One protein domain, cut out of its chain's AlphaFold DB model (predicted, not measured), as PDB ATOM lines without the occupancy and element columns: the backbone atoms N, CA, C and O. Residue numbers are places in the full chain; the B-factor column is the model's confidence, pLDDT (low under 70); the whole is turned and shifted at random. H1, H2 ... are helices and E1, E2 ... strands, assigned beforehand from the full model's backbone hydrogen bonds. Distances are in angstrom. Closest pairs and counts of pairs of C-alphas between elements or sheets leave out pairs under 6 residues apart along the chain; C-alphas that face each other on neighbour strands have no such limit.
ATOM      1  N   ARG A   3     119.204 130.446 216.513       85.31
ATOM      2  CA  ARG A   3     120.505 130.423 217.225       85.31
ATOM      3  C   ARG A   3     121.406 131.640 216.962       85.31
ATOM      4  O   ARG A   3     122.415 131.803 217.635       85.31
ATOM      5  N   ARG A   4     121.110 132.414 215.920       84.06
ATOM      6  CA  ARG A   4     121.901 133.564 215.464       84.06
ATOM      7  C   ARG A   4     121.124 134.870 215.566       84.06
ATOM      8  O   ARG A   4     121.620 135.878 215.081       84.06
ATOM      9  N   GLU A   5     119.914 134.818 216.128       86.06
ATOM     10  CA  GLU A   5     119.019 135.972 216.263       86.06
ATOM     11  C   GLU A   5     118.796 136.696 214.926       86.06
ATOM     12  O   GLU A   5     118.621 137.909 214.856       86.06
ATOM     13  N   TRP A   6     118.823 135.935 213.830       86.69
ATOM     14  CA  TRP A   6     118.593 136.478 212.502       86.69
ATOM     15  C   TRP A   6     117.116 136.555 212.193       86.69
ATOM     16  O   TRP A   6     116.392 135.562 212.302       86.69
ATOM     17  N   THR A   7     116.722 137.715 211.690       86.06
ATOM     18  CA  THR A   7     115.444 137.946 211.039       86.06
ATOM     19  C   THR A   7     115.695 138.150 209.547       86.06
ATOM     20  O   THR A   7     116.606 138.868 209.140       86.06
ATOM     21  N   VAL A   8     114.909 137.462 208.721       88.31
ATOM     22  CA  VAL A   8     114.838 137.688 207.275       88.31
ATOM     23  C   VAL A   8     113.386 138.063 207.008       88.31
ATOM     24  O   VAL A   8     112.538 137.173 206.969       88.31
ATOM     25  N   PRO A   9     113.068 139.366 206.916       87.31
ATOM     26  CA  PRO A   9     111.693 139.843 206.809       87.31
ATOM     27  C   PRO A   9     110.958 139.305 205.582       87.31
ATOM     28  O   PRO A   9     109.742 139.143 205.613       87.31
ATOM     29  N   MET A  10     111.686 139.047 204.494       92.06
ATOM     30  CA  MET A  10     111.114 138.576 203.238       92.06
ATOM     31  C   MET A  10     111.983 137.489 202.610       92.06
ATOM     32  O   MET A  10     113.165 137.699 202.339       92.06
ATOM     33  N   LEU A  11     111.359 136.350 202.316       94.94
ATOM     34  CA  LEU A  11     111.905 135.303 201.462       94.94
ATOM     35  C   LEU A  11     111.050 135.248 200.196       94.94
ATOM     36  O   LEU A  11     109.845 135.016 200.283       94.94
ATOM     37  N   LEU A  12     111.655 135.525 199.046       95.62
ATOM     38  CA  LEU A  12     110.957 135.713 197.777       95.62
ATOM     39  C   LEU A  12     111.482 134.738 196.722       95.62
ATOM     40  O   LEU A  12     112.657 134.369 196.722       95.62
ATOM     41  N   GLU A  13     110.609 134.341 195.801       95.19
ATOM     42  CA  GLU A  13     111.022 133.618 194.603       95.19
ATOM     43  C   GLU A  13     111.749 134.579 193.652       95.19
ATOM     44  O   GLU A  13     111.286 135.691 193.387       95.19
ATOM     45  N   LEU A  14     112.907 134.149 193.155       93.06
ATOM     46  CA  LEU A  14     113.640 134.824 192.097       93.06
ATOM     47  C   LEU A  14     113.044 134.398 190.753       93.06
ATOM     48  O   LEU A  14     113.199 133.248 190.341       93.06
ATOM     49  N   SER A  15     112.348 135.321 190.092       81.75
ATOM     50  CA  SER A  15     111.843 135.141 188.732       81.75
ATOM     51  C   SER A  15     112.797 135.787 187.725       81.75
ATOM     52  O   SER A  15     113.246 136.915 187.916       81.75
ATOM     53  N   GLY A  16     113.106 135.069 186.644       70.19
ATOM     54  CA  GLY A  16     113.957 135.558 185.557       70.19
ATOM     55  C   GLY A  16     115.232 134.742 185.338       70.19
ATOM     56  O   GLY A  16     115.552 133.828 186.096       70.19
ATOM     57  N   ASP A  17     115.936 135.078 184.259       70.94
ATOM     58  CA  ASP A  17     117.192 134.455 183.835       70.94
ATOM     59  C   ASP A  17     118.370 135.410 184.077       70.94
ATOM     60  O   ASP A  17     119.046 135.865 183.161       70.94
ATOM     61  N   ASP A  18     118.588 135.788 185.336       71.88
ATOM     62  CA  ASP A  18     119.695 136.673 185.725       71.88
ATOM     63  C   ASP A  18     121.026 135.921 185.915       71.88
ATOM     64  O   ASP A  18     122.015 136.473 186.407       71.88
ATOM     65  N   GLY A  19     121.062 134.635 185.559       81.06
ATOM     66  CA  GLY A  19     122.240 133.803 185.737       81.06
ATOM     67  C   GLY A  19     122.476 133.329 187.178       81.06
ATOM     68  O   GLY A  19     123.358 132.482 187.379       81.06
ATOM     69  N   ARG A  20     121.681 133.749 188.177       87.88
ATOM     70  CA  ARG A  20     121.914 133.468 189.611       87.88
ATOM     71  C   ARG A  20     120.947 132.432 190.178       87.88
ATOM     72  O   ARG A  20     119.876 132.197 189.639       87.88
ATOM     73  N   TRP A  21     121.368 131.753 191.243       90.88
ATOM     74  CA  TRP A  21     120.524 130.797 191.977       90.88
ATOM     75  C   TRP A  21     119.810 131.463 193.156       90.88
ATOM     76  O   TRP A  21     118.761 131.004 193.595       90.88
ATOM     77  N   GLY A  22     120.363 132.562 193.659       92.88
ATOM     78  CA  GLY A  22     119.800 133.364 194.727       92.88
ATOM     79  C   GLY A  22     120.645 134.609 194.968       92.88
ATOM     80  O   GLY A  22     121.700 134.781 194.350       92.88
ATOM     81  N   TYR A  23     120.137 135.496 195.820       92.94
ATOM     82  CA  TYR A  23     120.922 136.574 196.416       92.94
ATOM     83  C   TYR A  23     120.262 137.101 197.700       92.94
ATOM     84  O   TYR A  23     119.034 137.213 197.797       92.94
ATOM     85  N   ALA A  24     121.079 137.493 198.675       91.62
ATOM     86  CA  ALA A  24     120.658 138.224 199.864       91.62
ATOM     87  C   ALA A  24     120.857 139.739 199.694       91.62
ATOM     88  O   ALA A  24     121.953 140.218 199.399       91.62
ATOM     89  N   LYS A  25     119.807 140.525 199.952       90.00
ATOM     90  CA  LYS A  25     119.920 141.979 200.102       90.00
ATOM     91  C   LYS A  25     120.246 142.304 201.554       90.00
ATOM     92  O   LYS A  25     119.375 142.247 202.423       90.00
ATOM     93  N   VAL A  26     121.502 142.655 201.795       86.25
ATOM     94  CA  VAL A  26     122.029 142.962 203.124       86.25
ATOM     95  C   VAL A  26     122.271 144.465 203.253       86.25
ATOM     96  O   VAL A  26     122.872 145.082 202.372       86.25
ATOM     97  N   ARG A  27     121.806 145.060 204.351       81.44
ATOM     98  CA  ARG A  27     122.117 146.436 204.745       81.44
ATOM     99  C   ARG A  27     123.072 146.432 205.920       81.44
ATOM    100  O   ARG A  27     122.962 145.616 206.832       81.44
ATOM    101  N   THR A  28     123.998 147.379 205.893       77.50
ATOM    102  CA  THR A  28     124.851 147.671 207.040       77.50
ATOM    103  C   THR A  28     124.379 148.981 207.642       77.50
ATOM    104  O   THR A  28     124.445 150.019 206.989       77.50
ATOM    105  N   GLU A  29     123.882 148.924 208.871       74.94
ATOM    106  CA  GLU A  29     123.480 150.102 209.625       74.94
ATOM    107  C   GLU A  29     124.572 150.476 210.619       74.94
ATOM    108  O   GLU A  29     124.985 149.691 211.477       74.94
ATOM    109  N   THR A  30     125.037 151.709 210.495       75.56
ATOM    110  CA  THR A  30     125.987 152.326 211.411       75.56
ATOM    111  C   THR A  30     125.233 152.749 212.672       75.56
ATOM    112  O   THR A  30     124.310 153.559 212.591       75.56
ATOM    113  N   LYS A  31     125.591 152.208 213.844       75.38
ATOM    114  CA  LYS A  31     124.925 152.563 215.105       75.38
ATOM    115  C   LYS A  31     125.494 153.855 215.689       75.38
ATOM    116  O   LYS A  31     126.708 154.000 215.874       75.38
ATOM    117  N   TYR A  32     124.593 154.752 216.067       76.25
ATOM    118  CA  TYR A  32     124.886 155.991 216.783       76.25
ATOM    119  C   TYR A  32     124.162 155.975 218.128       76.25
ATOM    120  O   TYR A  32     123.100 155.363 218.247       76.25
ATOM    121  N   PHE A  33     124.713 156.662 219.123       76.94
ATOM    122  CA  PHE A  33     123.965 157.037 220.320       76.94
ATOM    123  C   PHE A  33     123.874 158.554 220.394       76.94
ATOM    124  O   PHE A  33     124.814 159.268 220.035       76.94
ATOM    125  N   GLU A  34     122.718 159.048 220.820       80.81
ATOM    126  CA  GLU A  34     122.522 160.469 221.075       80.81
ATOM    127  C   GLU A  34     123.020 160.814 222.477       80.81
ATOM    128  O   GLU A  34     122.738 160.125 223.457       80.81
ATOM    129  N   THR A  35     123.797 161.887 222.550       80.56
ATOM    130  CA  THR A  35     124.259 162.514 223.787       80.56
ATOM    131  C   THR A  35     123.768 163.956 223.823       80.56
ATOM    132  O   THR A  35     123.372 164.509 222.796       80.56
ATOM    133  N   SER A  36     123.855 164.607 224.985       79.56
ATOM    134  CA  SER A  36     123.565 166.041 225.126       79.56
ATOM    135  C   SER A  36     124.455 166.944 224.255       79.56
ATOM    136  O   SER A  36     124.115 168.103 224.045       79.56
ATOM    137  N   LEU A  37     125.568 166.417 223.730       79.81
ATOM    138  CA  LEU A  37     126.505 167.110 222.839       79.81
ATOM    139  C   LEU A  37     126.328 166.726 221.355       79.81
ATOM    140  O   LEU A  37     127.090 167.191 220.511       79.81
ATOM    141  N   GLY A  38     125.338 165.886 221.024       78.44
ATOM    142  CA  GLY A  38     125.054 165.426 219.661       78.44
ATOM    143  C   GLY A  38     125.187 163.912 219.473       78.44
ATOM    144  O   GLY A  38     125.231 163.140 220.435       78.44
ATOM    145  N   ARG A  39     125.215 163.467 218.208       80.69
ATOM    146  CA  ARG A  39     125.325 162.044 217.842       80.69
ATOM    147  C   ARG A  39     126.771 161.575 217.895       80.69
ATOM    148  O   ARG A  39     127.600 162.038 217.116       80.69
ATOM    149  N   THR A  40     127.037 160.586 218.739       76.50
ATOM    150  CA  THR A  40     128.345 159.938 218.831       76.50
ATOM    151  C   THR A  40     128.306 158.597 218.112       76.50
ATOM    152  O   THR A  40     127.408 157.772 218.308       76.50
ATOM    153  N   TYR A  41     129.287 158.380 217.240       73.62
ATOM    154  CA  TYR A  41     129.440 157.124 216.521       73.62
ATOM    155  C   TYR A  41     129.964 156.030 217.458       73.62
ATOM    156  O   TYR A  41     130.985 156.212 218.114       73.62
ATOM    157  N   THR A  42     129.281 154.883 217.513       69.62
ATOM    158  CA  THR A  42     129.690 153.762 218.385       69.62
ATOM    159  C   THR A  42     130.800 152.890 217.797       69.62
ATOM    160  O   THR A  42     131.308 152.016 218.490       69.62
ATOM    161  N   GLY A  43     131.122 153.026 216.506       63.47
ATOM    162  CA  GLY A  43     131.944 152.034 215.800       63.47
ATOM    163  C   GLY A  43     131.203 150.733 215.461       63.47
ATOM    164  O   GLY A  43     131.682 149.954 214.636       63.47
ATOM    165  N   ALA A  44     130.031 150.482 216.057       63.22
ATOM    166  CA  ALA A  44     129.272 149.263 215.838       63.22
ATOM    167  C   ALA A  44     128.446 149.362 214.550       63.22
ATOM    168  O   ALA A  44     127.691 150.308 214.330       63.22
ATOM    169  N   GLN A  45     128.563 148.340 213.710       68.12
ATOM    170  CA  GLN A  45     127.769 148.178 212.499       68.12
ATOM    171  C   GLN A  45     126.886 146.944 212.659       68.12
ATOM    172  O   GLN A  45     127.399 145.838 212.846       68.12
ATOM    173  N   ALA A  46     125.570 147.131 212.592       68.88
ATOM    174  CA  ALA A  46     124.627 146.027 212.518       68.88
ATOM    175  C   ALA A  46     124.455 145.612 211.060       68.88
ATOM    176  O   ALA A  46     124.192 146.443 210.195       68.88
ATOM    177  N   VAL A  47     124.606 144.318 210.795       75.12
ATOM    178  CA  VAL A  47     124.301 143.737 209.491       75.12
ATOM    179  C   VAL A  47     122.885 143.178 209.569       75.12
ATOM    180  O   VAL A  47     122.618 142.299 210.387       75.12
ATOM    181  N   GLN A  48     121.980 143.713 208.754       80.62
ATOM    182  CA  GLN A  48     120.597 143.253 208.656       80.62
ATOM    183  C   GLN A  48     120.315 142.731 207.251       80.62
ATOM    184  O   GLN A  48     120.756 143.306 206.257       80.62
ATOM    185  N   CYS A  49     119.578 141.629 207.157       88.44
ATOM    186  CA  CYS A  49     119.093 141.116 205.884       88.44
ATOM    187  C   CYS A  49     117.679 141.643 205.646       88.44
ATOM    188  O   CYS A  49     116.789 141.363 206.443       88.44
ATOM    189  N   ASP A  50     117.462 142.379 204.556       90.12
ATOM    190  CA  ASP A  50     116.124 142.850 204.184       90.12
ATOM    191  C   ASP A  50     115.311 141.723 203.545       90.12
ATOM    192  O   ASP A  50     114.129 141.530 203.836       90.12
ATOM    193  N   LYS A  51     115.937 141.057 202.566       93.69
ATOM    194  CA  LYS A  51     115.295 140.110 201.658       93.69
ATOM    195  C   LYS A  51     116.287 139.048 201.219       93.69
ATOM    196  O   LYS A  51     117.441 139.371 200.938       93.69
ATOM    197  N   ILE A  52     115.803 137.827 201.056       95.19
ATOM    198  CA  ILE A  52     116.498 136.775 200.315       95.19
ATOM    199  C   ILE A  52     115.636 136.409 199.114       95.19
ATOM    200  O   ILE A  52     114.431 136.203 199.256       95.19
ATOM    201  N   TYR A  53     116.265 136.324 197.949       95.69
ATOM    202  CA  TYR A  53     115.651 135.805 196.737       95.69
ATOM    203  C   TYR A  53     116.258 134.446 196.423       95.69
ATOM    204  O   TYR A  53     117.480 134.306 196.443       95.69
ATOM    205  N   LEU A  54     115.414 133.457 196.134       96.31
ATOM    206  CA  LEU A  54     115.843 132.116 195.745       96.31
ATOM    207  C   LEU A  54     115.180 131.712 194.440       96.31
ATOM    208  O   LEU A  54     113.962 131.812 194.294       96.31
ATOM    209  N   GLN A  55     115.971 131.183 193.520       95.06
ATOM    210  CA  GLN A  55     115.444 130.476 192.374       95.06
ATOM    211  C   GLN A  55     114.816 129.167 192.865       95.06
ATOM    212  O   GLN A  55     115.479 128.348 193.500       95.06
ATOM    213  N   LEU A  56     113.526 128.974 192.581       95.19
ATOM    214  CA  LEU A  56     112.793 127.760 192.961       95.19
ATOM    215  C   LEU A  56     112.532 126.831 191.774       95.19
ATOM    216  O   LEU A  56     112.234 125.657 191.975       95.19
ATOM    217  N   ARG A  57     112.653 127.339 190.545       94.06
ATOM    218  CA  ARG A  57     112.324 126.638 189.296       94.06
ATOM    219  C   ARG A  57     113.528 126.549 188.380       94.06
ATOM    220  O   ARG A  57     114.434 127.374 188.468       94.06
ATOM    221  N   THR A  58     113.555 125.563 187.495       90.81
ATOM    222  CA  THR A  58     114.623 125.460 186.494       90.81
ATOM    223  C   THR A  58     114.539 126.613 185.490       90.81
ATOM    224  O   THR A  58     113.455 127.109 185.201       90.81
ATOM    225  N   ARG A  59     115.680 127.052 184.943       88.50
ATOM    226  CA  ARG A  59     115.706 128.126 183.925       88.50
ATOM    227  C   ARG A  59     115.126 127.682 182.592       88.50
ATOM    228  O   ARG A  59     114.463 128.452 181.918       88.50
ATOM    229  N   SER A  60     115.392 126.428 182.230       90.44
ATOM    230  CA  SER A  60     114.909 125.826 180.990       90.44
ATOM    231  C   SER A  60     113.406 125.558 181.001       90.44
ATOM    232  O   SER A  60     112.809 125.473 179.936       90.44
ATOM    233  N   ASP A  61     112.810 125.387 182.183       90.75
ATOM    234  CA  ASP A  61     111.389 125.099 182.337       90.75
ATOM    235  C   ASP A  61     110.829 125.723 183.635       90.75
ATOM    236  O   ASP A  61     111.110 125.218 184.734       90.75
ATOM    237  N   PRO A  62     110.002 126.785 183.538       89.75
ATOM    238  CA  PRO A  62     109.404 127.429 184.701       89.75
ATOM    239  C   PRO A  62     108.374 126.538 185.412       89.75
ATOM    240  O   PRO A  62     107.994 126.833 186.542       89.75
ATOM    241  N   TYR A  63     107.910 125.440 184.818       92.44
ATOM    242  CA  TYR A  63     106.976 124.528 185.483       92.44
ATOM    243  C   TYR A  63     107.682 123.493 186.366       92.44
ATOM    244  O   TYR A  63     107.057 122.937 187.272       92.44
ATOM    245  N   THR A  64     108.987 123.294 186.177       94.44
ATOM    246  CA  THR A  64     109.780 122.337 186.951       94.44
ATOM    247  C   THR A  64     110.454 123.003 188.148       94.44
ATOM    248  O   THR A  64     111.263 123.920 187.998       94.44
ATOM    249  N   PHE A  65     110.170 122.501 189.352       95.00
ATOM    250  CA  PHE A  65     110.837 122.930 190.580       95.00
ATOM    251  C   PHE A  65     112.236 122.326 190.722       95.00
ATOM    252  O   PHE A  65     112.498 121.184 190.341       95.00
ATOM    253  N   LEU A  66     113.134 123.088 191.338       94.00
ATOM    254  CA  LEU A  66     114.432 122.600 191.777       94.00
ATOM    255  C   LEU A  66     114.275 121.628 192.946       94.00
ATOM    256  O   LEU A  66     113.342 121.708 193.746       94.00
ATOM    257  N   ARG A  67     115.239 120.714 193.071       94.00
ATOM    258  CA  ARG A  67     115.285 119.807 194.216       94.00
ATOM    259  C   ARG A  67     115.485 120.591 195.513       94.00
ATOM    260  O   ARG A  67     116.264 121.545 195.557       94.00
ATOM    261  N   THR A  68     114.856 120.129 196.590       93.88
ATOM    262  CA  THR A  68     114.931 120.779 197.904       93.88
ATOM    263  C   THR A  68     116.363 120.918 198.414       93.88
ATOM    264  O   THR A  68     116.700 121.960 198.962       93.88
ATOM    265  N   ASP A  69     117.233 119.926 198.189       93.62
ATOM    266  CA  ASP A  69     118.643 120.000 198.597       93.62
ATOM    267  C   ASP A  69     119.389 121.154 197.915       93.62
ATOM    268  O   ASP A  69     120.236 121.794 198.528       93.62
ATOM    269  N   VAL A  70     119.038 121.480 196.670       93.25
ATOM    270  CA  VAL A  70     119.627 122.604 195.931       93.25
ATOM    271  C   VAL A  70     119.111 123.944 196.460       93.25
ATOM    272  O   VAL A  70     119.895 124.875 196.655       93.25
ATOM    273  N   ILE A  71     117.811 124.036 196.749       94.56
ATOM    274  CA  ILE A  71     117.198 125.242 197.325       94.56
ATOM    275  C   ILE A  71     117.779 125.514 198.718       94.56
ATOM    276  O   ILE A  71     118.182 126.636 199.012       94.56
ATOM    277  N   VAL A  72     117.894 124.481 199.557       94.69
ATOM    278  CA  VAL A  72     118.491 124.590 200.895       94.69
ATOM    279  C   VAL A  72     119.970 124.957 200.799       94.69
ATOM    280  O   VAL A  72     120.412 125.827 201.542       94.69
ATOM    281  N   GLN A  73     120.728 124.363 199.869       94.56
ATOM    282  CA  GLN A  73     122.131 124.733 199.651       94.56
ATOM    283  C   GLN A  73     122.262 126.227 199.342       94.56
ATOM    284  O   GLN A  73     123.085 126.919 199.941       94.56
ATOM    285  N   THR A  74     121.414 126.723 198.442       95.19
ATOM    286  CA  THR A  74     121.389 128.132 198.044       95.19
ATOM    287  C   THR A  74     120.968 129.022 199.213       95.19
ATOM    288  O   THR A  74     121.603 130.033 199.480       95.19
ATOM    289  N   LEU A  75     119.966 128.625 199.997       95.12
ATOM    290  CA  LEU A  75     119.561 129.384 201.179       95.12
ATOM    291  C   LEU A  75     120.683 129.475 202.225       95.12
ATOM    292  O   LEU A  75     120.907 130.547 202.780       95.12
ATOM    293  N   LEU A  76     121.403 128.384 202.499       94.50
ATOM    294  CA  LEU A  76     122.543 128.409 203.425       94.50
ATOM    295  C   LEU A  76     123.674 129.308 202.901       94.50
ATOM    296  O   LEU A  76     124.267 130.048 203.689       94.50
ATOM    297  N   HIS A  77     123.915 129.292 201.586       94.44
ATOM    298  CA  HIS A  77     124.832 130.208 200.907       94.44
ATOM    299  C   HIS A  77     124.420 131.673 201.141       94.44
ATOM    300  O   HIS A  77     125.226 132.468 201.623       94.44
ATOM    301  N   GLU A  78     123.155 132.023 200.900       93.62
ATOM    302  CA  GLU A  78     122.654 133.390 201.103       93.62
ATOM    303  C   GLU A  78     122.667 133.826 202.571       93.62
ATOM    304  O   GLU A  78     122.992 134.966 202.902       93.62
ATOM    305  N   LEU A  79     122.392 132.904 203.490       92.81
ATOM    306  CA  LEU A  79     122.518 133.150 204.924       92.81
ATOM    307  C   LEU A  79     123.980 133.368 205.355       92.81
ATOM    308  O   LEU A  79     124.238 134.121 206.298       92.81
ATOM    309  N   ALA A  80     124.953 132.749 204.683       92.25
ATOM    310  CA  ALA A  80     126.368 132.980 204.965       92.25
ATOM    311  C   ALA A  80     126.808 134.405 204.585       92.25
ATOM    312  O   ALA A  80     127.626 134.988 205.307       92.25
ATOM    313  N   HIS A  81     126.204 135.011 203.555       90.00
ATOM    314  CA  HIS A  81     126.413 136.429 203.219       90.00
ATOM    315  C   HIS A  81     125.947 137.381 204.327       90.00
ATOM    316  O   HIS A  81     126.547 138.429 204.522       90.00
ATOM    317  N   ILE A  82     124.959 137.009 205.147       88.00
ATOM    318  CA  ILE A  82     124.564 137.823 206.316       88.00
ATOM    319  C   ILE A  82     125.694 137.867 207.360       88.00
ATOM    320  O   ILE A  82     125.890 138.868 208.045       88.00
ATOM    321  N   SER A  83     126.456 136.775 207.494       81.75
ATOM    322  CA  SER A  83     127.578 136.684 208.442       81.75
ATOM    323  C   SER A  83     128.871 137.314 207.946       81.75
ATOM    324  O   SER A  83     129.809 137.430 208.738       81.75
ATOM    325  N   THR A  84     128.983 137.612 206.654       82.25
ATOM    326  CA  THR A  84     130.266 137.947 206.041       82.25
ATOM    327  C   THR A  84     130.184 139.262 205.297       82.25
ATOM    328  O   THR A  84     129.265 139.525 204.535       82.25
ATOM    329  N   ARG A  85     131.152 140.139 205.562       69.00
ATOM    330  CA  ARG A  85     131.307 141.372 204.796       69.00
ATOM    331  C   ARG A  85     132.153 141.035 203.575       69.00
ATOM    332  O   ARG A  85     133.352 140.827 203.724       69.00
ATOM    333  N   GLY A  86     131.546 140.972 202.396       67.38
ATOM    334  CA  GLY A  86     132.275 140.839 201.132       67.38
ATOM    335  C   GLY A  86     131.964 139.564 200.350       67.38
ATOM    336  O   GLY A  86     130.906 138.970 200.508       67.38
ATOM    337  N   GLY A  87     132.874 139.205 199.442       79.88
ATOM    338  CA  GLY A  87     132.700 138.098 198.499       79.88
ATOM    339  C   GLY A  87     132.967 136.710 199.089       79.88
ATOM    340  O   GLY A  87     133.098 136.521 200.298       79.88
ATOM    341  N   HIS A  88     133.098 135.718 198.207       87.69
ATOM    342  CA  HIS A  88     133.304 134.305 198.551       87.69
ATOM    343  C   HIS A  88     134.732 133.990 199.034       87.69
ATOM    344  O   HIS A  88     135.461 133.206 198.429       87.69
ATOM    345  N   GLY A  89     135.150 134.621 200.134       86.12
ATOM    346  CA  GLY A  89     136.416 134.347 200.814       86.12
ATOM    347  C   GLY A  89     136.358 133.138 201.758       86.12
ATOM    348  O   GLY A  89     135.327 132.486 201.922       86.12
ATOM    349  N   MET A  90     137.472 132.856 202.440       84.44
ATOM    350  CA  MET A  90     137.581 131.743 203.398       84.44
ATOM    351  C   MET A  90     136.496 131.797 204.487       84.44
ATOM    352  O   MET A  90     135.844 130.791 204.772       84.44
ATOM    353  N   ASP A  91     136.267 132.980 205.057       87.12
ATOM    354  CA  ASP A  91     135.283 133.181 206.121       87.12
ATOM    355  C   ASP A  91     133.861 132.875 205.653       87.12
ATOM    356  O   ASP A  91     133.090 132.262 206.392       87.12
ATOM    357  N   PHE A  92     133.524 133.246 204.415       90.81
ATOM    358  CA  PHE A  92     132.219 132.967 203.817       90.81
ATOM    359  C   PHE A  92     131.942 131.464 203.809       90.81
ATOM    360  O   PHE A  92     130.949 130.991 204.368       90.81
ATOM    361  N   TYR A  93     132.865 130.686 203.257       89.94
ATOM    362  CA  TYR A  93     132.698 129.243 203.164       89.94
ATOM    363  C   TYR A  93     132.760 128.540 204.519       89.94
ATOM    364  O   TYR A  93     132.044 127.561 204.731       89.94
ATOM    365  N   TRP A  94     133.576 129.034 205.453       88.12
ATOM    366  CA  TRP A  94     133.590 128.524 206.823       88.12
ATOM    367  C   TRP A  94     132.230 128.722 207.506       88.12
ATOM    368  O   TRP A  94     131.697 127.804 208.137       88.12
ATOM    369  N   ARG A  95     131.621 129.903 207.341       90.75
ATOM    370  CA  ARG A  95     130.275 130.200 207.857       90.75
ATOM    371  C   ARG A  95     129.221 129.320 207.195       90.75
ATOM    372  O   ARG A  95     128.400 128.753 207.914       90.75
ATOM    373  N   ASN A  96     129.282 129.155 205.877       92.81
ATOM    374  CA  ASN A  96     128.362 128.298 205.133       92.81
ATOM    375  C   ASN A  96     128.467 126.822 205.584       92.81
ATOM    376  O   ASN A  96     127.464 126.195 205.921       92.81
ATOM    377  N   MET A  97     129.687 126.294 205.749       91.56
ATOM    378  CA  MET A  97     129.922 124.956 206.316       91.56
ATOM    379  C   MET A  97     129.324 124.818 207.721       91.56
ATOM    380  O   MET A  97     128.665 123.823 208.027       91.56
ATOM    381  N   LYS A  98     129.530 125.818 208.586       92.06
ATOM    382  CA  LYS A  98     128.972 125.808 209.942       92.06
ATOM    383  C   LYS A  98     127.441 125.776 209.921       92.06
ATOM    384  O   LYS A  98     126.856 125.039 210.710       92.06
ATOM    385  N   LEU A  99     126.803 126.530 209.024       93.81
ATOM    386  CA  LEU A  99     125.347 126.506 208.846       93.81
ATOM    387  C   LEU A  99     124.855 125.129 208.372       93.81
ATOM    388  O   LEU A  99     123.866 124.628 208.905       93.81
ATOM    389  N   LEU A 100     125.571 124.481 207.448       93.56
ATOM    390  CA  LEU A 100     125.251 123.120 207.012       93.56
ATOM    391  C   LEU A 100     125.347 122.106 208.164       93.56
ATOM    392  O   LEU A 100     124.440 121.298 208.343       93.56
ATOM    393  N   LYS A 101     126.397 122.176 208.993       91.94
ATOM    394  CA  LYS A 101     126.538 121.307 210.177       91.94
ATOM    395  C   LYS A 101     125.480 121.569 211.247       91.94
ATOM    396  O   LYS A 101     125.019 120.630 211.893       91.94
ATOM    397  N   GLU A 102     125.086 122.827 211.433       93.06
ATOM    398  CA  GLU A 102     123.963 123.183 212.306       93.06
ATOM    399  C   GLU A 102     122.657 122.557 211.790       93.06
ATOM    400  O   GLU A 102     121.950 121.941 212.583       93.06
ATOM    401  N   LEU A 103     122.387 122.625 210.480       92.75
ATOM    402  CA  LEU A 103     121.217 121.995 209.864       92.75
ATOM    403  C   LEU A 103     121.240 120.465 209.993       92.75
ATOM    404  O   LEU A 103     120.234 119.883 210.381       92.75
ATOM    405  N   GLU A 104     122.369 119.811 209.697       93.06
ATOM    406  CA  GLU A 104     122.522 118.354 209.848       93.06
ATOM    407  C   GLU A 104     122.161 117.890 211.264       93.06
ATOM    408  O   GLU A 104     121.424 116.917 211.440       93.06
ATOM    409  N   ARG A 105     122.671 118.600 212.280       92.06
ATOM    410  CA  ARG A 105     122.348 118.320 213.679       92.06
ATOM    411  C   ARG A 105     120.867 118.561 213.955       92.06
ATOM    412  O   ARG A 105     120.225 117.688 214.523       92.06
ATOM    413  N   ASP A 106     120.338 119.715 213.560       91.69
ATOM    414  CA  ASP A 106     118.961 120.096 213.870       91.69
ATOM    415  C   ASP A 106     117.950 119.132 213.200       91.69
ATOM    416  O   ASP A 106     116.920 118.831 213.793       91.69
ATOM    417  N   VAL A 107     118.260 118.567 212.023       91.31
ATOM    418  CA  VAL A 107     117.464 117.483 211.405       91.31
ATOM    419  C   VAL A 107     117.582 116.175 212.187       91.31
ATOM    420  O   VAL A 107     116.583 115.502 212.416       91.31
ATOM    421  N   LYS A 108     118.796 115.796 212.609       91.44
ATOM    422  CA  LYS A 108     119.027 114.570 213.392       91.44
ATOM    423  C   LYS A 108     118.317 114.602 214.751       91.44
ATOM    424  O   LYS A 108     117.908 113.557 215.246       91.44
ATOM    425  N   GLU A 109     118.211 115.784 215.349       91.62
ATOM    426  CA  GLU A 109     117.552 116.036 216.635       91.62
ATOM    427  C   GLU A 109     116.043 116.333 216.493       91.62
ATOM    428  O   GLU A 109     115.409 116.675 217.485       91.62
ATOM    429  N   ASP A 110     115.472 116.215 215.284       88.00
ATOM    430  CA  ASP A 110     114.058 116.501 214.973       88.00
ATOM    431  C   ASP A 110     113.604 117.924 215.374       88.00
ATOM    432  O   ASP A 110     112.448 118.193 215.695       88.00
ATOM    433  N   LEU A 111     114.536 118.882 215.345       87.19
ATOM    434  CA  LEU A 111     114.275 120.291 215.659       87.19
ATOM    435  C   LEU A 111     113.705 121.065 214.462       87.19
ATOM    436  O   LEU A 111     113.277 122.214 214.608       87.19
ATOM    437  N   VAL A 112     113.722 120.470 213.268       83.88
ATOM    438  CA  VAL A 112     113.227 121.074 212.027       83.88
ATOM    439  C   VAL A 112     112.445 120.063 211.191       83.88
ATOM    440  O   VAL A 112     112.829 118.909 211.053       83.88
ATOM    441  N   LYS A 113     111.372 120.530 210.549       81.81
ATOM    442  CA  LYS A 113     110.470 119.714 209.716       81.81
ATOM    443  C   LYS A 113     110.987 119.509 208.285       81.81
ATOM    444  O   LYS A 113     110.234 119.662 207.326       81.81
ATOM    445  N   VAL A 114     112.273 119.218 208.119       79.56
ATOM    446  CA  VAL A 114     112.853 118.875 206.810       79.56
ATOM    447  C   VAL A 114     113.481 117.492 206.886       79.56
ATOM    448  O   VAL A 114     114.226 117.187 207.810       79.56
ATOM    449  N   GLY A 115     113.165 116.637 205.912       84.12
ATOM    450  CA  GLY A 115     113.717 115.286 205.858       84.12
ATOM    451  C   GLY A 115     115.206 115.290 205.512       84.12
ATOM    452  O   GLY A 115     115.694 116.198 204.837       84.12
ATOM    453  N   ALA A 116     115.925 114.234 205.902       88.50
ATOM    454  CA  ALA A 116     117.365 114.096 205.658       88.50
ATOM    455  C   ALA A 116     117.763 114.216 204.171       88.50
ATOM    456  O   ALA A 116     118.857 114.676 203.855       88.50
ATOM    457  N   TRP A 117     116.863 113.869 203.243       88.25
ATOM    458  CA  TRP A 117     117.064 114.028 201.795       88.25
ATOM    459  C   TRP A 117     117.142 115.490 201.331       88.25
ATOM    460  O   TRP A 117     117.578 115.752 200.214       88.25
ATOM    461  N   SER A 118     116.709 116.436 202.166       89.75
ATOM    462  CA  SER A 118     116.763 117.876 201.886       89.75
ATOM    463  C   SER A 118     118.089 118.506 202.321       89.75
ATOM    464  O   SER A 118     118.307 119.690 202.072       89.75
ATOM    465  N   ILE A 119     118.969 117.742 202.979       92.44
ATOM    466  CA  ILE A 119     120.271 118.231 203.434       92.44
ATOM    467  C   ILE A 119     121.247 118.236 202.247       92.44
ATOM    468  O   ILE A 119     121.491 117.184 201.643       92.44
ATOM    469  N   PRO A 120     121.856 119.388 201.918       91.50
ATOM    470  CA  PRO A 120     122.898 119.460 200.903       91.50
ATOM    471  C   PRO A 120     124.095 118.579 201.257       91.50
ATOM    472  O   PRO A 120     124.575 118.574 202.386       91.50
ATOM    473  N   LYS A 121     124.660 117.884 200.267       88.75
ATOM    474  CA  LYS A 121     125.863 117.052 200.471       88.75
ATOM    475  C   LYS A 121     127.178 117.842 200.454       88.75
ATOM    476  O   LYS A 121     128.234 117.278 200.721       88.75
ATOM    477  N   ARG A 122     127.127 119.119 200.078       85.31
ATOM    478  CA  ARG A 122     128.286 119.986 199.823       85.31
ATOM    479  C   ARG A 122     127.977 121.414 200.256       85.31
ATOM    480  O   ARG A 122     126.819 121.823 200.241       85.31
ATOM    481  N   VAL A 123     129.020 122.159 200.613       85.38
ATOM    482  CA  VAL A 123     128.889 123.549 201.081       85.38
ATOM    483  C   VAL A 123     128.644 124.511 199.920       85.38
ATOM    484  O   VAL A 123     127.805 125.399 200.008       85.38
ATOM    485  N   ALA A 124     129.356 124.317 198.815       83.62
ATOM    486  CA  ALA A 124     129.377 125.237 197.683       83.62
ATOM    487  C   ALA A 124     129.137 124.503 196.366       83.62
ATOM    488  O   ALA A 124     129.303 123.278 196.279       83.62
ATOM    489  N   PHE A 125     128.719 125.234 195.335       80.94
ATOM    490  CA  PHE A 125     128.603 124.644 194.008       80.94
ATOM    491  C   PHE A 125     129.996 124.472 193.374       80.94
ATOM    492  O   PHE A 125     130.886 125.294 193.598       80.94
ATOM    493  N   PRO A 126     130.229 123.421 192.560       78.88
ATOM    494  CA  PRO A 126     131.555 123.152 191.993       78.88
ATOM    495  C   PRO A 126     132.147 124.309 191.178       78.88
ATOM    496  O   PRO A 126     133.363 124.451 191.104       78.88
ATOM    497  N   ASN A 127     131.303 125.122 190.547       78.75
ATOM    498  CA  ASN A 127     131.700 126.307 189.793       78.75
ATOM    499  C   ASN A 127     132.142 127.480 190.683       78.75
ATOM    500  O   ASN A 127     132.962 128.263 190.225       78.75
ATOM    501  N   GLU A 128     131.658 127.582 191.923       76.12
ATOM    502  CA  GLU A 128     132.011 128.668 192.859       76.12
ATOM    503  C   GLU A 128     133.408 128.492 193.455       76.12
ATOM    504  O   GLU A 128     134.099 129.455 193.771       76.12
ATOM    505  N   VAL A 129     133.851 127.242 193.575       76.62
ATOM    506  CA  VAL A 129     135.155 126.898 194.155       76.62
ATOM    507  C   VAL A 129     136.258 126.755 193.103       76.62
ATOM    508  O   VAL A 129     137.400 126.426 193.437       76.62
ATOM    509  N   LYS A 130     135.943 127.004 191.822       67.19
ATOM    510  CA  LYS A 130     136.938 127.031 190.742       67.19
ATOM    511  C   LYS A 130     137.941 128.153 191.014       67.19
ATOM    512  O   LYS A 130     137.568 129.312 191.115       67.19
ATOM    513  N   GLY A 131     139.218 127.796 191.123       65.19
ATOM    514  CA  GLY A 131     140.302 128.743 191.411       65.19
ATOM    515  C   GLY A 131     140.688 128.841 192.889       65.19
ATOM    516  O   GLY A 131     141.704 129.454 193.202       65.19
ATOM    517  N   LEU A 132     139.955 128.186 193.795       72.12
ATOM    518  CA  LEU A 132     140.383 128.047 195.185       72.12
ATOM    519  C   LEU A 132     141.432 126.938 195.327       72.12
ATOM    520  O   LEU A 132     141.513 126.006 194.522       72.12
ATOM    521  N   ASN A 133     142.249 127.029 196.378       75.38
ATOM    522  CA  ASN A 133     143.278 126.034 196.671       75.38
ATOM    523  C   ASN A 133     142.664 124.620 196.759       75.38
ATOM    524  O   ASN A 133     141.659 124.422 197.436       75.38
ATOM    525  N   ARG A 134     143.287 123.614 196.127       70.94
ATOM    526  CA  ARG A 134     142.794 122.221 196.115       70.94
ATOM    527  C   ARG A 134     142.503 121.648 197.504       70.94
ATOM    528  O   ARG A 134     141.520 120.929 197.652       70.94
ATOM    529  N   ALA A 135     143.319 121.963 198.511       65.50
ATOM    530  CA  ALA A 135     143.092 121.514 199.886       65.50
ATOM    531  C   ALA A 135     141.804 122.114 200.466       65.50
ATOM    532  O   ALA A 135     141.038 121.436 201.147       65.50
ATOM    533  N   PHE A 136     141.533 123.373 200.132       70.81
ATOM    534  CA  PHE A 136     140.308 124.049 200.512       70.81
ATOM    535  C   PHE A 136     139.094 123.486 199.766       70.81
ATOM    536  O   PHE A 136     138.088 123.170 200.393       70.81
ATOM    537  N   VAL A 137     139.211 123.269 198.450       70.44
ATOM    538  CA  VAL A 137     138.170 122.619 197.638       70.44
ATOM    539  C   VAL A 137     137.824 121.247 198.209       70.44
ATOM    540  O   VAL A 137     136.644 120.943 198.352       70.44
ATOM    541  N   ALA A 138     138.820 120.443 198.591       70.06
ATOM    542  CA  ALA A 138     138.596 119.152 199.235       70.06
ATOM    543  C   ALA A 138     137.835 119.303 200.561       70.06
ATOM    544  O   ALA A 138     136.892 118.554 200.796       70.06
ATOM    545  N   LEU A 139     138.180 120.301 201.382       69.75
ATOM    546  CA  LEU A 139     137.498 120.579 202.648       69.75
ATOM    547  C   LEU A 139     136.011 120.929 202.449       69.75
ATOM    548  O   LEU A 139     135.166 120.396 203.160       69.75
ATOM    549  N   VAL A 140     135.680 121.806 201.494       69.38
ATOM    550  CA  VAL A 140     134.294 122.289 201.284       69.38
ATOM    551  C   VAL A 140     133.450 121.413 200.351       69.38
ATOM    552  O   VAL A 140     132.219 121.501 200.373       69.38
ATOM    553  N   SER A 141     134.096 120.578 199.531       66.50
ATOM    554  CA  SER A 141     133.426 119.662 198.595       66.50
ATOM    555  C   SER A 141     133.208 118.271 199.189       66.50
ATOM    556  O   SER A 141     132.208 117.638 198.859       66.50
ATOM    557  N   ASN A 142     134.097 117.806 200.076       59.53
ATOM    558  CA  ASN A 142     133.968 116.522 200.769       59.53
ATOM    559  C   ASN A 142     133.469 116.714 202.202       59.53
ATOM    560  O   ASN A 142     134.102 116.269 203.156       59.53
TER     561      ASN A 142
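This is residues 3 to 142 of the 188 residues of the protein "WLM domain-containing protein" of Phaeosphaeria nodorum (strain SN15 / ATCC MYA-4574 / FGSC 10173) (UniProt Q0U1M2). A long two-stranded hairpin, E2 and E3, makes the longest axis and reaches out with its turn at residues 36 and 37; at its other end, short E1 is beside E3 and H1 packs on one face. H2 crosses H1 on the side away from the sheet, and small H3 is near H2. The 140 printed residues hold E1, E2, E3, H1, H2 and H3, in that order, a mixed class of helices and strands with a mixed sheet E1 E3 E2. The whole is only just loose, close to compact, with a radius of gyration of the C-alphas of 17.6 A, and elongated, 58 by 37 by 36 A.

E3, residues 38 to 54, is 42.0 A long and bends by 70 degrees at residue 43. E2, residues 22 to 35, is 41.4 A long. E1, residues 10 to 13, begins at C-alpha 10 (111.114, 138.576, 203.238). H1 is residues 68 to 83, 22.9 A; H2 residues 90 to 108, 27.2 A; H3 residues 134 to 141, ending at C-alpha 141 (133.426, 119.662, 198.595).

Inner strand E3 is antiparallel to E2, with N 25 and O 51 2.8 A apart, and parallel to E1, with N 52 and O 10 2.9 A apart. H1 is on the sheet, two layers, a helix on one face, at a height of 8.9 A, over E3 and E2; C-alphas 24 and 78 are the closest of E2 and H1, 5.4 A. H1 touches H2 at a steep tilt of 50 degrees, opposite ways, with residues 76 to 83 alone; the closest C-alphas, of Ala 80 and Asn 96, are 5.1 A apart. H3 is close to H2 but not clearly touching, Met 97 and Val 140 being closest, their C-alphas 7.2 A apart. Every O i to N i+4 pair is within hydrogen-bond range in H2 and H3, and 10 of 12 in H1.

The farthest C-alphas, of Ser 36 and Asp 61, are 60.5 A apart. The printed part has no cut. The links E3 to H1 and H2 to H3 are long. Mean pLDDT of the printed part is 84.7; residues 42 to 46, 85 to 86, 130 to 131, 135 and 139 to 142 are under 70.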